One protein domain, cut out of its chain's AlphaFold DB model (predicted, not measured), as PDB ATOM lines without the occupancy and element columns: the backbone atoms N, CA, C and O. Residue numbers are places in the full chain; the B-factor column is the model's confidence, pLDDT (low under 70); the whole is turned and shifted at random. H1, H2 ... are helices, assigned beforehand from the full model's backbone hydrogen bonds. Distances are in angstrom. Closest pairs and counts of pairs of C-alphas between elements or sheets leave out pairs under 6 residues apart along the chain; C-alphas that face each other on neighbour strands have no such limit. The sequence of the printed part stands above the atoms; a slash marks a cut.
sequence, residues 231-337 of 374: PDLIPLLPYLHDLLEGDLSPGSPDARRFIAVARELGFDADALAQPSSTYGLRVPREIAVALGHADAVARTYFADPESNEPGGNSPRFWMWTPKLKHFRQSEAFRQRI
ATOM      1  N   PRO A 231     195.277 522.421 398.632       88.50
ATOM      2  CA  PRO A 231     194.389 521.395 398.080       88.50
ATOM      3  C   PRO A 231     194.937 520.734 396.809       88.50
ATOM      4  O   PRO A 231     194.533 519.628 396.458       88.50
ATOM      5  N   ASP A 232     195.870 521.374 396.108       89.56
ATOM      6  CA  ASP A 232     196.550 520.766 394.970       89.56
ATOM      7  C   ASP A 232     197.515 519.646 395.391       89.56
ATOM      8  O   ASP A 232     197.804 518.790 394.564       89.56
ATOM      9  N   LEU A 233     197.935 519.573 396.661       89.44
ATOM     10  CA  LEU A 233     198.725 518.460 397.205       89.44
ATOM     11  C   LEU A 233     197.876 517.244 397.607       89.44
ATOM     12  O   LEU A 233     198.431 516.211 397.981       89.44
ATOM     13  N   ILE A 234     196.541 517.303 397.493       91.00
ATOM     14  CA  ILE A 234     195.645 516.167 397.785       91.00
ATOM     15  C   ILE A 234     196.064 514.861 397.074       91.00
ATOM     16  O   ILE A 234     196.048 513.817 397.728       91.00
ATOM     17  N   PRO A 235     196.495 514.854 395.793       93.81
ATOM     18  CA  PRO A 235     196.983 513.641 395.129       93.81
ATOM     19  C   PRO A 235     198.213 513.006 395.797       93.81
ATOM     20  O   PRO A 235     198.460 511.816 395.605       93.81
ATOM     21  N   LEU A 236     198.974 513.777 396.582       92.00
ATOM     22  CA  LEU A 236     200.145 513.304 397.319       92.00
ATOM     23  C   LEU A 236     199.818 512.782 398.721       92.00
ATOM     24  O   LEU A 236     200.669 512.119 399.307       92.00
ATOM     25  N   LEU A 237     198.611 513.025 399.251       90.81
ATOM     26  CA  LEU A 237     198.242 512.671 400.630       90.81
ATOM     27  C   LEU A 237     198.559 511.219 401.024       90.81
ATOM     28  O   LEU A 237     199.168 511.038 402.076       90.81
ATOM     29  N   PRO A 238     198.227 510.183 400.224       91.81
ATOM     30  CA  PRO A 238     198.555 508.804 400.592       91.81
ATOM     31  C   PRO A 238     200.062 508.587 400.764       91.81
ATOM     32  O   PRO A 238     200.490 507.934 401.704       91.81
ATOM     33  N   TYR A 239     200.871 509.196 399.897       92.88
ATOM     34  CA  TYR A 239     202.326 509.063 399.925       92.88
ATOM     35  C   TYR A 239     202.971 509.904 401.029       92.88
ATOM     36  O   TYR A 239     204.015 509.525 401.551       92.88
ATOM     37  N   LEU A 240     202.354 511.033 401.394       90.88
ATOM     38  CA  LEU A 240     202.740 511.813 402.569       90.88
ATOM     39  C   LEU A 240     202.482 511.017 403.852       90.88
ATOM     40  O   LEU A 240     203.352 510.983 404.717       90.88
ATOM     41  N   HIS A 241     201.323 510.360 403.967       90.75
ATOM     42  CA  HIS A 241     201.027 509.481 405.101       90.75
ATOM     43  C   HIS A 241     202.031 508.329 405.187       90.75
ATOM     44  O   HIS A 241     202.638 508.157 406.240       90.75
ATOM     45  N   ASP A 242     202.273 507.621 404.079       90.62
ATOM     46  CA  ASP A 242     203.248 506.524 404.028       90.62
ATOM     47  C   ASP A 242     204.653 506.991 404.451       90.62
ATOM     48  O   ASP A 242     205.327 506.317 405.225       90.62
ATOM     49  N   LEU A 243     205.101 508.160 403.973       91.38
ATOM     50  CA  LEU A 243     206.415 508.704 404.326       91.38
ATOM     51  C   LEU A 243     206.510 509.080 405.813       91.38
ATOM     52  O   LEU A 243     207.553 508.868 406.424       91.38
ATOM     53  N   LEU A 244     205.440 509.615 406.405       89.50
ATOM     54  CA  LEU A 244     205.404 509.973 407.829       89.50
ATOM     55  C   LEU A 244     205.420 508.755 408.764       89.50
ATOM     56  O   LEU A 244     205.752 508.907 409.938       89.50
ATOM     57  N   GLU A 245     205.055 507.575 408.267       87.81
ATOM     58  CA  GLU A 245     205.183 506.301 408.985       87.81
ATOM     59  C   GLU A 245     206.517 505.585 408.708       87.81
ATOM     60  O   GLU A 245     206.849 504.612 409.389       87.81
ATOM     61  N   GLY A 246     207.271 506.052 407.709       89.25
ATOM     62  CA  GLY A 246     208.531 505.469 407.256       89.25
ATOM     63  C   GLY A 246     209.784 506.137 407.830       89.25
ATOM     64  O   GLY A 246     209.767 506.805 408.864       89.25
ATOM     65  N   ASP A 247     210.909 505.940 407.141       90.75
ATOM     66  CA  ASP A 247     212.192 506.550 407.497       90.75
ATOM     67  C   ASP A 247     212.285 507.992 406.973       90.75
ATOM     68  O   ASP A 247     212.467 508.231 405.775       90.75
ATOM     69  N   LEU A 248     212.210 508.963 407.884       90.12
ATOM     70  CA  LEU A 248     212.344 510.396 407.597       90.12
ATOM     71  C   LEU A 248     213.801 510.894 407.589       90.12
ATOM     72  O   LEU A 248     214.041 512.103 407.515       90.12
ATOM     73  N   SER A 249     214.790 509.999 407.644       92.00
ATOM     74  CA  SER A 249     216.192 510.392 407.501       92.00
ATOM     75  C   SER A 249     216.431 511.053 406.132       92.00
ATOM     76  O   SER A 249     215.955 510.540 405.112       92.00
ATOM     77  N   PRO A 250     217.195 512.160 406.055       91.88
ATOM     78  CA  PRO A 250     217.523 512.801 404.786       91.88
ATOM     79  C   PRO A 250     218.103 511.817 403.768       91.88
ATOM     80  O   PRO A 250     219.109 511.150 404.017       91.88
ATOM     81  N   GLY A 251     217.458 511.719 402.604       87.81
ATOM     82  CA  GLY A 251     217.871 510.790 401.555       87.81
ATOM     83  C   GLY A 251     217.595 509.312 401.857       87.81
ATOM     84  O   GLY A 251     218.243 508.448 401.259       87.81
ATOM     85  N   SER A 252     216.650 508.983 402.739       94.25
ATOM     86  CA  SER A 252     216.177 507.607 402.932       94.25
ATOM     87  C   SER A 252     215.581 507.006 401.640       94.25
ATOM     88  O   SER A 252     215.235 507.730 400.693       94.25
ATOM     89  N   PRO A 253     215.461 505.666 401.537       95.12
ATOM     90  CA  PRO A 253     214.715 505.031 400.449       95.12
ATOM     91  C   PRO A 253     213.278 505.553 400.316       95.12
ATOM     92  O   PRO A 253     212.824 505.757 399.188       95.12
ATOM     93  N   ASP A 254     212.610 505.824 401.439       94.31
ATOM     94  CA  ASP A 254     211.229 506.309 401.475       94.31
ATOM     95  C   ASP A 254     211.132 507.742 400.942       94.31
ATOM     96  O   ASP A 254     210.311 508.017 400.065       94.31
ATOM     97  N   ALA A 255     212.048 508.632 401.347       92.69
ATOM     98  CA  ALA A 255     212.129 509.994 400.820       92.69
ATOM     99  C   ALA A 255     212.400 510.004 399.304       92.69
ATOM    100  O   ALA A 255     211.735 510.714 398.545       92.69
ATOM    101  N   ARG A 256     213.325 509.159 398.820       93.25
ATOM    102  CA  ARG A 256     213.591 509.020 397.373       93.25
ATOM    103  C   ARG A 256     212.373 508.513 396.606       93.25
ATOM    104  O   ARG A 256     212.122 508.977 395.492       93.25
ATOM    105  N   ARG A 257     211.627 507.567 397.183       93.88
ATOM    106  CA  ARG A 257     210.391 507.045 396.592       93.88
ATOM    107  C   ARG A 257     209.323 508.133 396.514       93.88
ATOM    108  O   ARG A 257     208.709 508.280 395.460       93.88
ATOM    109  N   PHE A 258     209.145 508.909 397.579       94.06
ATOM    110  CA  PHE A 258     208.207 510.027 397.601       94.06
ATOM    111  C   PHE A 258     208.521 511.055 396.504       94.06
ATOM    112  O   PHE A 258     207.632 511.410 395.737       94.06
ATOM    113  N   ILE A 259     209.788 511.459 396.348       92.94
ATOM    114  CA  ILE A 259     210.212 512.393 395.284       92.94
ATOM    115  C   ILE A 259     209.895 511.840 393.890       92.94
ATOM    116  O   ILE A 259     209.437 512.580 393.019       92.94
ATOM    117  N   ALA A 260     210.145 510.547 393.662       93.94
ATOM    118  CA  ALA A 260     209.859 509.914 392.378       93.94
ATOM    119  C   ALA A 260     208.358 509.961 392.051       93.94
ATOM    120  O   ALA A 260     207.989 510.386 390.958       93.94
ATOM    121  N   VAL A 261     207.506 509.613 393.019       95.00
ATOM    122  CA  VAL A 261     206.044 509.676 392.870       95.00
ATOM    123  C   VAL A 261     205.565 511.112 392.664       95.00
ATOM    124  O   VAL A 261     204.762 511.368 391.770       95.00
ATOM    125  N   ALA A 262     206.079 512.063 393.446       93.94
ATOM    126  CA  ALA A 262     205.730 513.470 393.307       93.94
ATOM    127  C   ALA A 262     206.015 513.983 391.890       93.94
ATOM    128  O   ALA A 262     205.152 514.606 391.272       93.94
ATOM    129  N   ARG A 263     207.174 513.621 391.328       94.56
ATOM    130  CA  ARG A 263     207.547 513.971 389.953       94.56
ATOM    131  C   ARG A 263     206.622 513.343 388.912       94.56
ATOM    132  O   ARG A 263     206.247 514.018 387.957       94.56
ATOM    133  N   GLU A 264     206.256 512.073 389.073       95.44
ATOM    134  CA  GLU A 264     205.311 511.398 388.170       95.44
ATOM    135  C   GLU A 264     203.925 512.051 388.187       95.44
ATOM    136  O   GLU A 264     203.260 512.122 387.155       95.44
ATOM    137  N   LEU A 265     203.519 512.584 389.340       94.12
ATOM    138  CA  LEU A 265     202.273 513.328 389.516       94.12
ATOM    139  C   LEU A 265     202.376 514.809 389.103       94.12
ATOM    140  O   LEU A 265     201.401 515.544 389.237       94.12
ATOM    141  N   GLY A 266     203.519 515.241 388.561       94.06
ATOM    142  CA  GLY A 266     203.720 516.589 388.028       94.06
ATOM    143  C   GLY A 266     204.123 517.641 389.061       94.06
ATOM    144  O   GLY A 266     204.089 518.829 388.745       94.06
ATOM    145  N   PHE A 267     204.519 517.232 390.267       90.94
ATOM    146  CA  PHE A 267     205.030 518.139 391.291       90.94
ATOM    147  C   PHE A 267     206.546 518.296 391.182       90.94
ATOM    148  O   PHE A 267     207.289 517.328 391.004       90.94
ATOM    149  N   ASP A 268     206.998 519.535 391.336       85.31
ATOM    150  CA  ASP A 268     208.406 519.852 391.527       85.31
ATOM    151  C   ASP A 268     208.779 519.704 393.009       85.31
ATOM    152  O   ASP A 268     208.078 520.216 393.882       85.31
ATOM    153  N   ALA A 269     209.874 518.997 393.297       76.88
ATOM    154  CA  ALA A 269     210.297 518.706 394.666       76.88
ATOM    155  C   ALA A 269     210.691 519.983 395.421       76.88
ATOM    156  O   ALA A 269     210.304 520.144 396.577       76.88
ATOM    157  N   ASP A 270     211.356 520.924 394.745       83.56
ATOM    158  CA  ASP A 270     211.727 522.210 395.342       83.56
ATOM    159  C   ASP A 270     210.471 523.031 395.675       83.56
ATOM    160  O   ASP A 270     210.396 523.680 396.722       83.56
ATOM    161  N   ALA A 271     209.442 522.952 394.823       85.75
ATOM    162  CA  ALA A 271     208.155 523.597 395.062       85.75
ATOM    163  C   ALA A 271     207.424 523.039 396.294       85.75
ATOM    164  O   ALA A 271     206.700 523.787 396.948       85.75
ATOM    165  N   LEU A 272     207.631 521.767 396.660       85.81
ATOM    166  CA  LEU A 272     207.046 521.176 397.873       85.81
ATOM    167  C   LEU A 272     207.624 521.773 399.163       85.81
ATOM    168  O   LEU A 272     206.975 521.714 400.202       85.81
ATOM    169  N   ALA A 273     208.814 522.371 399.108       85.00
ATOM    170  CA  ALA A 273     209.452 523.036 400.240       85.00
ATOM    171  C   ALA A 273     209.408 524.572 400.145       85.00
ATOM    172  O   ALA A 273     210.167 525.255 400.834       85.00
ATOM    173  N   GLN A 274     208.531 525.132 399.306       83.31
ATOM    174  CA  GLN A 274     208.273 526.575 399.269       83.31
ATOM    175  C   GLN A 274     207.351 527.016 400.420       83.31
ATOM    176  O   GLN A 274     206.659 526.177 400.998       83.31
ATOM    177  N   PRO A 275     207.334 528.312 400.781       76.88
ATOM    178  CA  PRO A 275     206.372 528.845 401.743       76.88
ATOM    179  C   PRO A 275     204.913 528.586 401.321       76.88
ATOM    180  O   PRO A 275     204.582 528.699 400.142       76.88
ATOM    181  N   SER A 276     204.051 528.262 402.287       72.75
ATOM    182  CA  SER A 276     202.593 528.133 402.132       72.75
ATOM    183  C   SER A 276     201.856 529.307 402.793       72.75
ATOM    184  O   SER A 276     202.430 530.050 403.591       72.75
ATOM    185  N   SER A 277     200.576 529.480 402.449       56.03
ATOM    186  CA  SER A 277     199.700 530.573 402.898       56.03
ATOM    187  C   SER A 277     199.437 530.571 404.407       56.03
ATOM    188  O   SER A 277     199.200 531.635 404.977       56.03
ATOM    189  N   THR A 278     199.548 529.412 405.063       51.59
ATOM    190  CA  THR A 278     199.423 529.296 406.519       51.59
ATOM    191  C   THR A 278     200.361 528.196 407.028       51.59
ATOM    192  O   THR A 278     200.310 527.060 406.567       51.59
ATOM    193  N   TYR A 279     201.223 528.533 407.990       52.94
ATOM    194  CA  TYR A 279     202.227 527.655 408.613       52.94
ATOM    195  C   TYR A 279     203.305 527.079 407.686       52.94
ATOM    196  O   TYR A 279     203.265 525.926 407.269       52.94
ATOM    197  N   GLY A 280     204.397 527.827 407.536       67.81
ATOM    198  CA  GLY A 280     205.658 527.259 407.069       67.81
ATOM    199  C   GLY A 280     205.605 526.812 405.612       67.81
ATOM    200  O   GLY A 280     205.346 527.627 404.732       67.81
ATOM    201  N   LEU A 281     205.959 525.554 405.359       80.62
ATOM    202  CA  LEU A 281     206.210 525.034 404.018       80.62
ATOM    203  C   LEU A 281     205.002 524.283 403.441       80.62
ATOM    204  O   LEU A 281     204.128 523.830 404.177       80.62
ATOM    205  N   ARG A 282     205.052 524.088 402.119       86.75
ATOM    206  CA  ARG A 282     204.273 523.148 401.287       86.75
ATOM    207  C   ARG A 282     203.795 521.897 402.022       86.75
ATOM    208  O   ARG A 282     202.625 521.534 402.093       86.75
ATOM    209  N   VAL A 283     204.804 521.217 402.548       88.69
ATOM    210  CA  VAL A 283     204.724 519.940 403.248       88.69
ATOM    211  C   VAL A 283     205.177 520.105 404.704       88.69
ATOM    212  O   VAL A 283     205.886 521.066 405.022       88.69
ATOM    213  N   PRO A 284     204.826 519.162 405.600       88.50
ATOM    214  CA  PRO A 284     205.391 519.102 406.948       88.50
ATOM    215  C   PRO A 284     206.918 519.284 406.963       88.50
ATOM    216  O   PRO A 284     207.630 518.788 406.088       88.50
ATOM    217  N   ARG A 285     207.444 520.005 407.959       89.94
ATOM    218  CA  ARG A 285     208.863 520.414 408.001       89.94
ATOM    219  C   ARG A 285     209.809 519.215 408.066       89.94
ATOM    220  O   ARG A 285     210.864 519.237 407.443       89.94
ATOM    221  N   GLU A 286     209.417 518.168 408.779       90.56
ATOM    222  CA  GLU A 286     210.123 516.892 408.858       90.56
ATOM    223  C   GLU A 286     210.243 516.214 407.486       90.56
ATOM    224  O   GLU A 286     211.303 515.686 407.153       90.56
ATOM    225  N   ILE A 287     209.215 516.331 406.637       91.88
ATOM    226  CA  ILE A 287     209.272 515.866 405.250       91.88
ATOM    227  C   ILE A 287     210.226 516.757 404.464       91.88
ATOM    228  O   ILE A 287     211.146 516.241 403.847       91.88
ATOM    229  N   ALA A 288     210.085 518.084 404.527       93.00
ATOM    230  CA  ALA A 288     210.984 518.994 403.814       93.00
ATOM    231  C   ALA A 288     212.468 518.728 404.143       93.00
ATOM    232  O   ALA A 288     213.311 518.730 403.247       93.00
ATOM    233  N   VAL A 289     212.787 518.421 405.403       94.25
ATOM    234  CA  VAL A 289     214.133 518.002 405.831       94.25
ATOM    235  C   VAL A 289     214.534 516.669 405.201       94.25
ATOM    236  O   VAL A 289     215.633 516.577 404.653       94.25
ATOM    237  N   ALA A 290     213.653 515.664 405.215       93.25
ATOM    238  CA  ALA A 290     213.890 514.369 404.570       93.25
ATOM    239  C   ALA A 290     214.164 514.504 403.056       93.25
ATOM    240  O   ALA A 290     214.958 513.746 402.488       93.25
ATOM    241  N   LEU A 291     213.551 515.508 402.416       92.00
ATOM    242  CA  LEU A 291     213.733 515.853 401.002       92.00
ATOM    243  C   LEU A 291     214.996 516.694 400.721       92.00
ATOM    244  O   LEU A 291     215.294 516.964 399.563       92.00
ATOM    245  N   GLY A 292     215.760 517.080 401.749       92.75
ATOM    246  CA  GLY A 292     216.996 517.859 401.603       92.75
ATOM    247  C   GLY A 292     216.815 519.378 401.694       92.75
ATOM    248  O   GLY A 292     217.746 520.120 401.393       92.75
ATOM    249  N   HIS A 293     215.661 519.864 402.151       93.31
ATOM    250  CA  HIS A 293     215.342 521.293 402.252       93.31
ATOM    251  C   HIS A 293     215.455 521.842 403.681       93.31
ATOM    252  O   HIS A 293     214.640 522.660 404.117       93.31
ATOM    253  N   ALA A 294     216.490 521.432 404.419       94.25
ATOM    254  CA  ALA A 294     216.743 521.942 405.768       94.25
ATOM    255  C   ALA A 294     216.928 523.474 405.795       94.25
ATOM    256  O   ALA A 294     216.464 524.127 406.727       94.25
ATOM    257  N   ASP A 295     217.504 524.071 404.744       91.62
ATOM    258  CA  ASP A 295     217.626 525.531 404.613       91.62
ATOM    259  C   ASP A 295     216.273 526.239 404.511       91.62
ATOM    260  O   ASP A 295     216.098 527.334 405.049       91.62
ATOM    261  N   ALA A 296     215.298 525.623 403.833       89.50
ATOM    262  CA  ALA A 296     213.946 526.166 403.754       89.50
ATOM    263  C   ALA A 296     213.283 526.151 405.130       89.50
ATOM    264  O   ALA A 296     212.713 527.159 405.540       89.50
ATOM    265  N   VAL A 297     213.440 525.056 405.878       91.50
ATOM    266  CA  VAL A 297     212.953 524.955 407.259       91.50
ATOM    267  C   VAL A 297     213.629 525.985 408.163       91.50
ATOM    268  O   VAL A 297     212.936 526.677 408.910       91.50
ATOM    269  N   ALA A 298     214.947 526.167 408.046       90.94
ATOM    270  CA  ALA A 298     215.698 527.163 408.805       90.94
ATOM    271  C   ALA A 298     215.153 528.586 408.599       90.94
ATOM    272  O   ALA A 298     214.896 529.291 409.574       90.94
ATOM    273  N   ARG A 299     214.868 528.987 407.354       86.25
ATOM    274  CA  ARG A 299     214.267 530.304 407.053       86.25
ATOM    275  C   ARG A 299     212.895 530.517 407.701       86.25
ATOM    276  O   ARG A 299     212.493 531.655 407.917       86.25
ATOM    277  N   THR A 300     212.166 529.448 408.042       84.81
ATOM    278  CA  THR A 300     210.872 529.589 408.733       84.81
ATOM    279  C   THR A 300     211.006 529.951 410.212       84.81
ATOM    280  O   THR A 300     210.073 530.543 410.756       84.81
ATOM    281  N   TYR A 301     212.138 529.622 410.847       86.81
ATOM    282  CA  TYR A 301     212.387 529.812 412.285       86.81
ATOM    283  C   TYR A 301     213.343 530.959 412.605       86.81
ATOM    284  O   TYR A 301     213.242 531.564 413.668       86.81
ATOM    285  N   PHE A 302     214.281 531.238 411.704       84.69
ATOM    286  CA  PHE A 302     215.299 532.262 411.884       84.69
ATOM    287  C   PHE A 302     215.020 533.391 410.897       84.69
ATOM    288  O   PHE A 302     215.290 533.250 409.703       84.69
ATOM    289  N   ALA A 303     214.429 534.479 411.398       74.00
ATOM    290  CA  ALA A 303     214.223 535.687 410.610       74.00
ATOM    291  C   ALA A 303     215.582 536.298 410.270       74.00
ATOM    292  O   ALA A 303     216.487 536.312 411.111       74.00
ATOM    293  N   ASP A 304     215.707 536.812 409.053       75.69
ATOM    294  CA  ASP A 304     216.780 537.743 408.734       75.69
ATOM    295  C   ASP A 304     216.435 539.085 409.408       75.69
ATOM    296  O   ASP A 304     215.383 539.652 409.092       75.69
ATOM    297  N   PRO A 305     217.254 539.572 410.360       68.69
ATOM    298  CA  PRO A 305     216.960 540.787 411.113       68.69
ATOM    299  C   PRO A 305     216.902 542.043 410.230       68.69
ATOM    300  O   PRO A 305     216.300 543.033 410.641       68.69
ATOM    301  N   GLU A 306     217.482 542.008 409.027       70.88
ATOM    302  CA  GLU A 306     217.472 543.123 408.073       70.88
ATOM    303  C   GLU A 306     216.385 542.977 406.993       70.88
ATOM    304  O   GLU A 306     216.168 543.892 406.193       70.88
ATOM    305  N   SER A 307     215.675 541.845 406.967       73.00
ATOM    306  CA  SER A 307     214.651 541.575 405.961       73.00
ATOM    307  C   SER A 307     213.278 542.108 406.364       73.00
ATOM    308  O   SER A 307     212.816 541.962 407.495       73.00
ATOM    309  N   ASN A 308     212.580 542.672 405.378       71.69
ATOM    310  CA  ASN A 308     211.164 543.027 405.479       71.69
ATOM    311  C   ASN A 308     210.245 541.958 404.862       71.69
ATOM    312  O   ASN A 308     209.054 542.204 404.676       71.69
ATOM    313  N   GLU A 309     210.784 540.790 404.509       66.75
ATOM    314  CA  GLU A 309     209.995 539.684 403.973       66.75
ATOM    315  C   GLU A 309     209.360 538.855 405.103       66.75
ATOM    316  O   GLU A 309     209.982 538.654 406.150       66.75
ATOM    317  N   PRO A 310     208.136 538.330 404.908       64.25
ATOM    318  CA  PRO A 310     207.552 537.358 405.826       64.25
ATOM    319  C   PRO A 310     208.458 536.121 405.947       64.25
ATOM    320  O   PRO A 310     208.655 535.374 404.988       64.25
ATOM    321  N   GLY A 311     209.036 535.907 407.130       65.12
ATOM    322  CA  GLY A 311     210.034 534.866 407.380       65.12
ATOM    323  C   GLY A 311     210.462 534.852 408.845       65.12
ATOM    324  O   GLY A 311     210.369 535.864 409.532       65.12
ATOM    325  N   GLY A 312     210.869 533.691 409.365       71.31
ATOM    326  CA  GLY A 312     211.223 533.548 410.785       71.31
ATOM    327  C   GLY A 312     210.083 533.754 411.792       71.31
ATOM    328  O   GLY A 312     210.331 533.782 412.992       71.31
ATOM    329  N   ASN A 313     208.839 533.867 411.321       75.25
ATOM    330  CA  ASN A 313     207.648 534.074 412.152       75.25
ATOM    331  C   ASN A 313     207.165 532.792 412.844       75.25
ATOM    332  O   ASN A 313     206.250 532.842 413.670       75.25
ATOM    333  N   SER A 314     207.721 531.628 412.480       78.88
ATOM    334  CA  SER A 314     207.310 530.368 413.096       78.88
ATOM    335  C   SER A 314     207.746 530.358 414.557       78.88
ATOM    336  O   SER A 314     208.919 530.623 414.835       78.88
ATOM    337  N   PRO A 315     206.865 529.965 415.487       81.94
ATOM    338  CA  PRO A 315     207.260 529.769 416.866       81.94
ATOM    339  C   PRO A 315     208.441 528.797 416.963       81.94
ATOM    340  O   PRO A 315     208.337 527.615 416.617       81.94
ATOM    341  N   ARG A 316     209.591 529.308 417.419       86.81
ATOM    342  CA  ARG A 316     210.856 528.555 417.470       86.81
ATOM    343  C   ARG A 316     210.763 527.317 418.349       86.81
ATOM    344  O   ARG A 316     211.477 526.356 418.105       86.81
ATOM    345  N   PHE A 317     209.837 527.278 419.305       87.88
ATOM    346  CA  PHE A 317     209.651 526.103 420.149       87.88
ATOM    347  C   PHE A 317     209.324 524.818 419.371       87.88
ATOM    348  O   PHE A 317     209.715 523.736 419.799       87.88
ATOM    349  N   TRP A 318     208.687 524.908 418.195       88.75
ATOM    350  CA  TRP A 318     208.400 523.723 417.382       88.75
ATOM    351  C   TRP A 318     209.656 523.038 416.848       88.75
ATOM    352  O   TRP A 318     209.623 521.830 416.603       88.75
ATOM    353  N   MET A 319     210.767 523.767 416.698       92.06
ATOM    354  CA  MET A 319     212.020 523.194 416.200       92.06
ATOM    355  C   MET A 319     212.641 522.186 417.169       92.06
ATOM    356  O   MET A 319     213.498 521.412 416.753       92.06
ATOM    357  N   TRP A 320     212.189 522.161 418.427       95.44
ATOM    358  CA  TRP A 320     212.637 521.232 419.468       95.44
ATOM    359  C   TRP A 320     211.807 519.946 419.547       95.44
ATOM    360  O   TRP A 320     212.169 519.029 420.271       95.44
ATOM    361  N   THR A 321     210.724 519.827 418.774       93.00
ATOM    362  CA  THR A 321     209.908 518.601 418.747       93.00
ATOM    363  C   THR A 321     210.695 517.401 418.193       93.00
ATOM    364  O   THR A 321     211.541 517.581 417.307       93.00
ATOM    365  N   PRO A 322     210.438 516.158 418.642       92.62
ATOM    366  CA  PRO A 322     211.188 514.977 418.198       92.62
ATOM    367  C   PRO A 322     211.203 514.761 416.679       92.62
ATOM    368  O   PRO A 322     212.234 514.380 416.129       92.62
ATOM    369  N   LYS A 323     210.112 515.097 415.979       89.94
ATOM    370  CA  LYS A 323     210.022 515.019 414.508       89.94
ATOM    371  C   LYS A 323     211.042 515.897 413.768       89.94
ATOM    372  O   LYS A 323     211.380 515.611 412.624       89.94
ATOM    373  N   LEU A 324     211.576 516.939 414.414       94.00
ATOM    374  CA  LEU A 324     212.598 517.827 413.849       94.00
ATOM    375  C   LEU A 324     214.027 517.512 414.311       94.00
ATOM    376  O   LEU A 324     214.931 518.319 414.100       94.00
ATOM    377  N   LYS A 325     214.271 516.310 414.841       95.25
ATOM    378  CA  LYS A 325     215.621 515.799 415.123       95.25
ATOM    379  C   LYS A 325     216.582 515.972 413.945       95.25
ATOM    380  O   LYS A 325     217.638 516.584 414.081       95.25
ATOM    381  N   HIS A 326     216.202 515.503 412.757       95.94
ATOM    382  CA  HIS A 326     217.067 515.601 411.576       95.94
ATOM    383  C   HIS A 326     217.320 517.048 411.136       95.94
ATOM    384  O   HIS A 326     218.368 517.337 410.563       95.94
ATOM    385  N   PHE A 327     216.402 517.973 411.439       96.44
ATOM    386  CA  PHE A 327     216.642 519.395 411.220       96.44
ATOM    387  C   PHE A 327     217.720 519.909 412.176       96.44
ATOM    388  O   PHE A 327     218.684 520.513 411.717       96.44
ATOM    389  N   ARG A 328     217.612 519.611 413.476       96.44
ATOM    390  CA  ARG A 328     218.611 520.016 414.479       96.44
ATOM    391  C   ARG A 328     220.000 519.418 414.229       96.44
ATOM    392  O   ARG A 328     221.002 520.022 414.595       96.44
ATOM    393  N   GLN A 329     220.068 518.276 413.550       95.38
ATOM    394  CA  GLN A 329     221.319 517.628 413.131       95.38
ATOM    395  C   GLN A 329     221.884 518.151 411.797       95.38
ATOM    396  O   GLN A 329     222.989 517.771 411.402       95.38
ATOM    397  N   SER A 330     221.135 518.992 411.080       96.00
ATOM    398  CA  SER A 330     221.526 519.504 409.765       96.00
ATOM    399  C   SER A 330     222.538 520.649 409.854       96.00
ATOM    400  O   SER A 330     222.577 521.399 410.831       96.00
ATOM    401  N   GLU A 331     223.311 520.847 408.781       94.69
ATOM    402  CA  GLU A 331     224.209 522.005 408.686       94.69
ATOM    403  C   GLU A 331     223.441 523.329 408.651       94.69
ATOM    404  O   GLU A 331     223.886 524.304 409.244       94.69
ATOM    405  N   ALA A 332     222.251 523.346 408.044       94.50
ATOM    406  CA  ALA A 332     221.396 524.528 408.003       94.50
ATOM    407  C   ALA A 332     221.046 525.035 409.413       94.50
ATOM    408  O   ALA A 332     221.099 526.235 409.675       94.50
ATOM    409  N   PHE A 333     220.719 524.128 410.341       95.00
ATOM    410  CA  PHE A 333     220.462 524.492 411.734       95.00
ATOM    411  C   PHE A 333     221.733 524.993 412.420       95.00
ATOM    412  O   PHE A 333     221.719 526.086 412.987       95.00
ATOM    413  N   ARG A 334     222.840 524.242 412.321       94.44
ATOM    414  CA  ARG A 334     224.119 524.630 412.939       94.44
ATOM    415  C   ARG A 334     224.583 526.007 412.490       94.44
ATOM    416  O   ARG A 334     224.906 526.839 413.335       94.44
ATOM    417  N   GLN A 335     224.533 526.275 411.188       92.50
ATOM    418  CA  GLN A 335     224.912 527.567 410.636       92.50
ATOM    419  C   GLN A 335     224.046 528.696 411.203       92.50
ATOM    420  O   GLN A 335     224.588 529.701 411.648       92.50
ATOM    421  N   ARG A 336     222.720 528.513 411.303       91.31
ATOM    422  CA  ARG A 336     221.846 529.526 411.918       91.31
ATOM    423  C   ARG A 336     222.134 529.757 413.393       91.31
ATOM    424  O   ARG A 336     222.074 530.901 413.831       91.31
ATOM    425  N   ILE A 337     222.467 528.718 414.156       92.19
ATOM    426  CA  ILE A 337     222.858 528.895 415.559       92.19
ATOM    427  C   ILE A 337     224.140 529.723 415.661       92.19
ATOM    428  O   ILE A 337     224.172 530.668 416.452       92.19
TER     429      ILE A 337
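Overview. This is residues 231 to 337 of the 374 residues of an uncharacterized protein of Proteobacteria bacterium (UniProt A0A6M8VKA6). A hairpin of the two longest helices, H1 and H2, makes one end; beside it is a cluster of short helices, with H4 in the middle, H7 packed on it, and H5 and H8 side by side. The loop of residues 302 to 315 makes the opposite end. The 107 printed residues hold eight named helices, H1 to H8 in order, and no named strand: all helix. The whole is compact, radius of gyration of the C-alphas 13.6 A, spanning 39 by 26 by 18 A.

Arrangement. H1, residues 231 to 245, and H2, residues 253 to 264, form a helical hairpin at a shallow tilt of 17 degrees; the closest C-alphas, of Leu 243 and Asp 254, are 6.1 A apart. H2, with residues 259 to 263 alone, only just touches H3, residues 269 to 272, with 3 pairs of C-alphas within 8 A, only at the corner. H4, residues 285 to 290, and H5, residues 294 to 301, form a helical hairpin at 15 degrees; the closest C-alphas, Arg 285 and Val 297, are 6.2 A apart. H6, residues 316 to 320, and H7, residues 322 to 328, only just touch, with 3 such pairs, only at the corner. H7 touches H4 at a steep tilt of 59 degrees, closest C-alphas Glu 286 and Leu 324, 5.6 A. H8, residues 331 to 337, touches H5 at a shallow tilt of 27 degrees, closest C-alphas Asp 295 and Ala 332, 5.2 A. Every O i to N i+4 pair is within hydrogen-bond range in H2, H4 and H8, but 7 of 11 in H1, 3 of 4 in H5, 0 of 1 in H6 and 1 of 3 in H7; O i to N i+3 gives 2 of 2 in H6 and 3 of 4 in H7, and H3 is too short for an i+4 pair.

Along the chain. H1 begins at C-alpha 231 (194.389, 521.395, 398.080) and is 21.5 A long; H2 is 16.7 A. H8 ends at C-alpha 337 (222.858, 528.895, 415.559).

Size, cuts and confidence. The C-alphas farthest apart, Pro 238 and Glu 306, are 39.9 A apart. The printed part has no cut; the links H3 to H4 and H5 to H6 are long. pLDDT is under 70 at residues 277 to 280, 305 and 309 to 311.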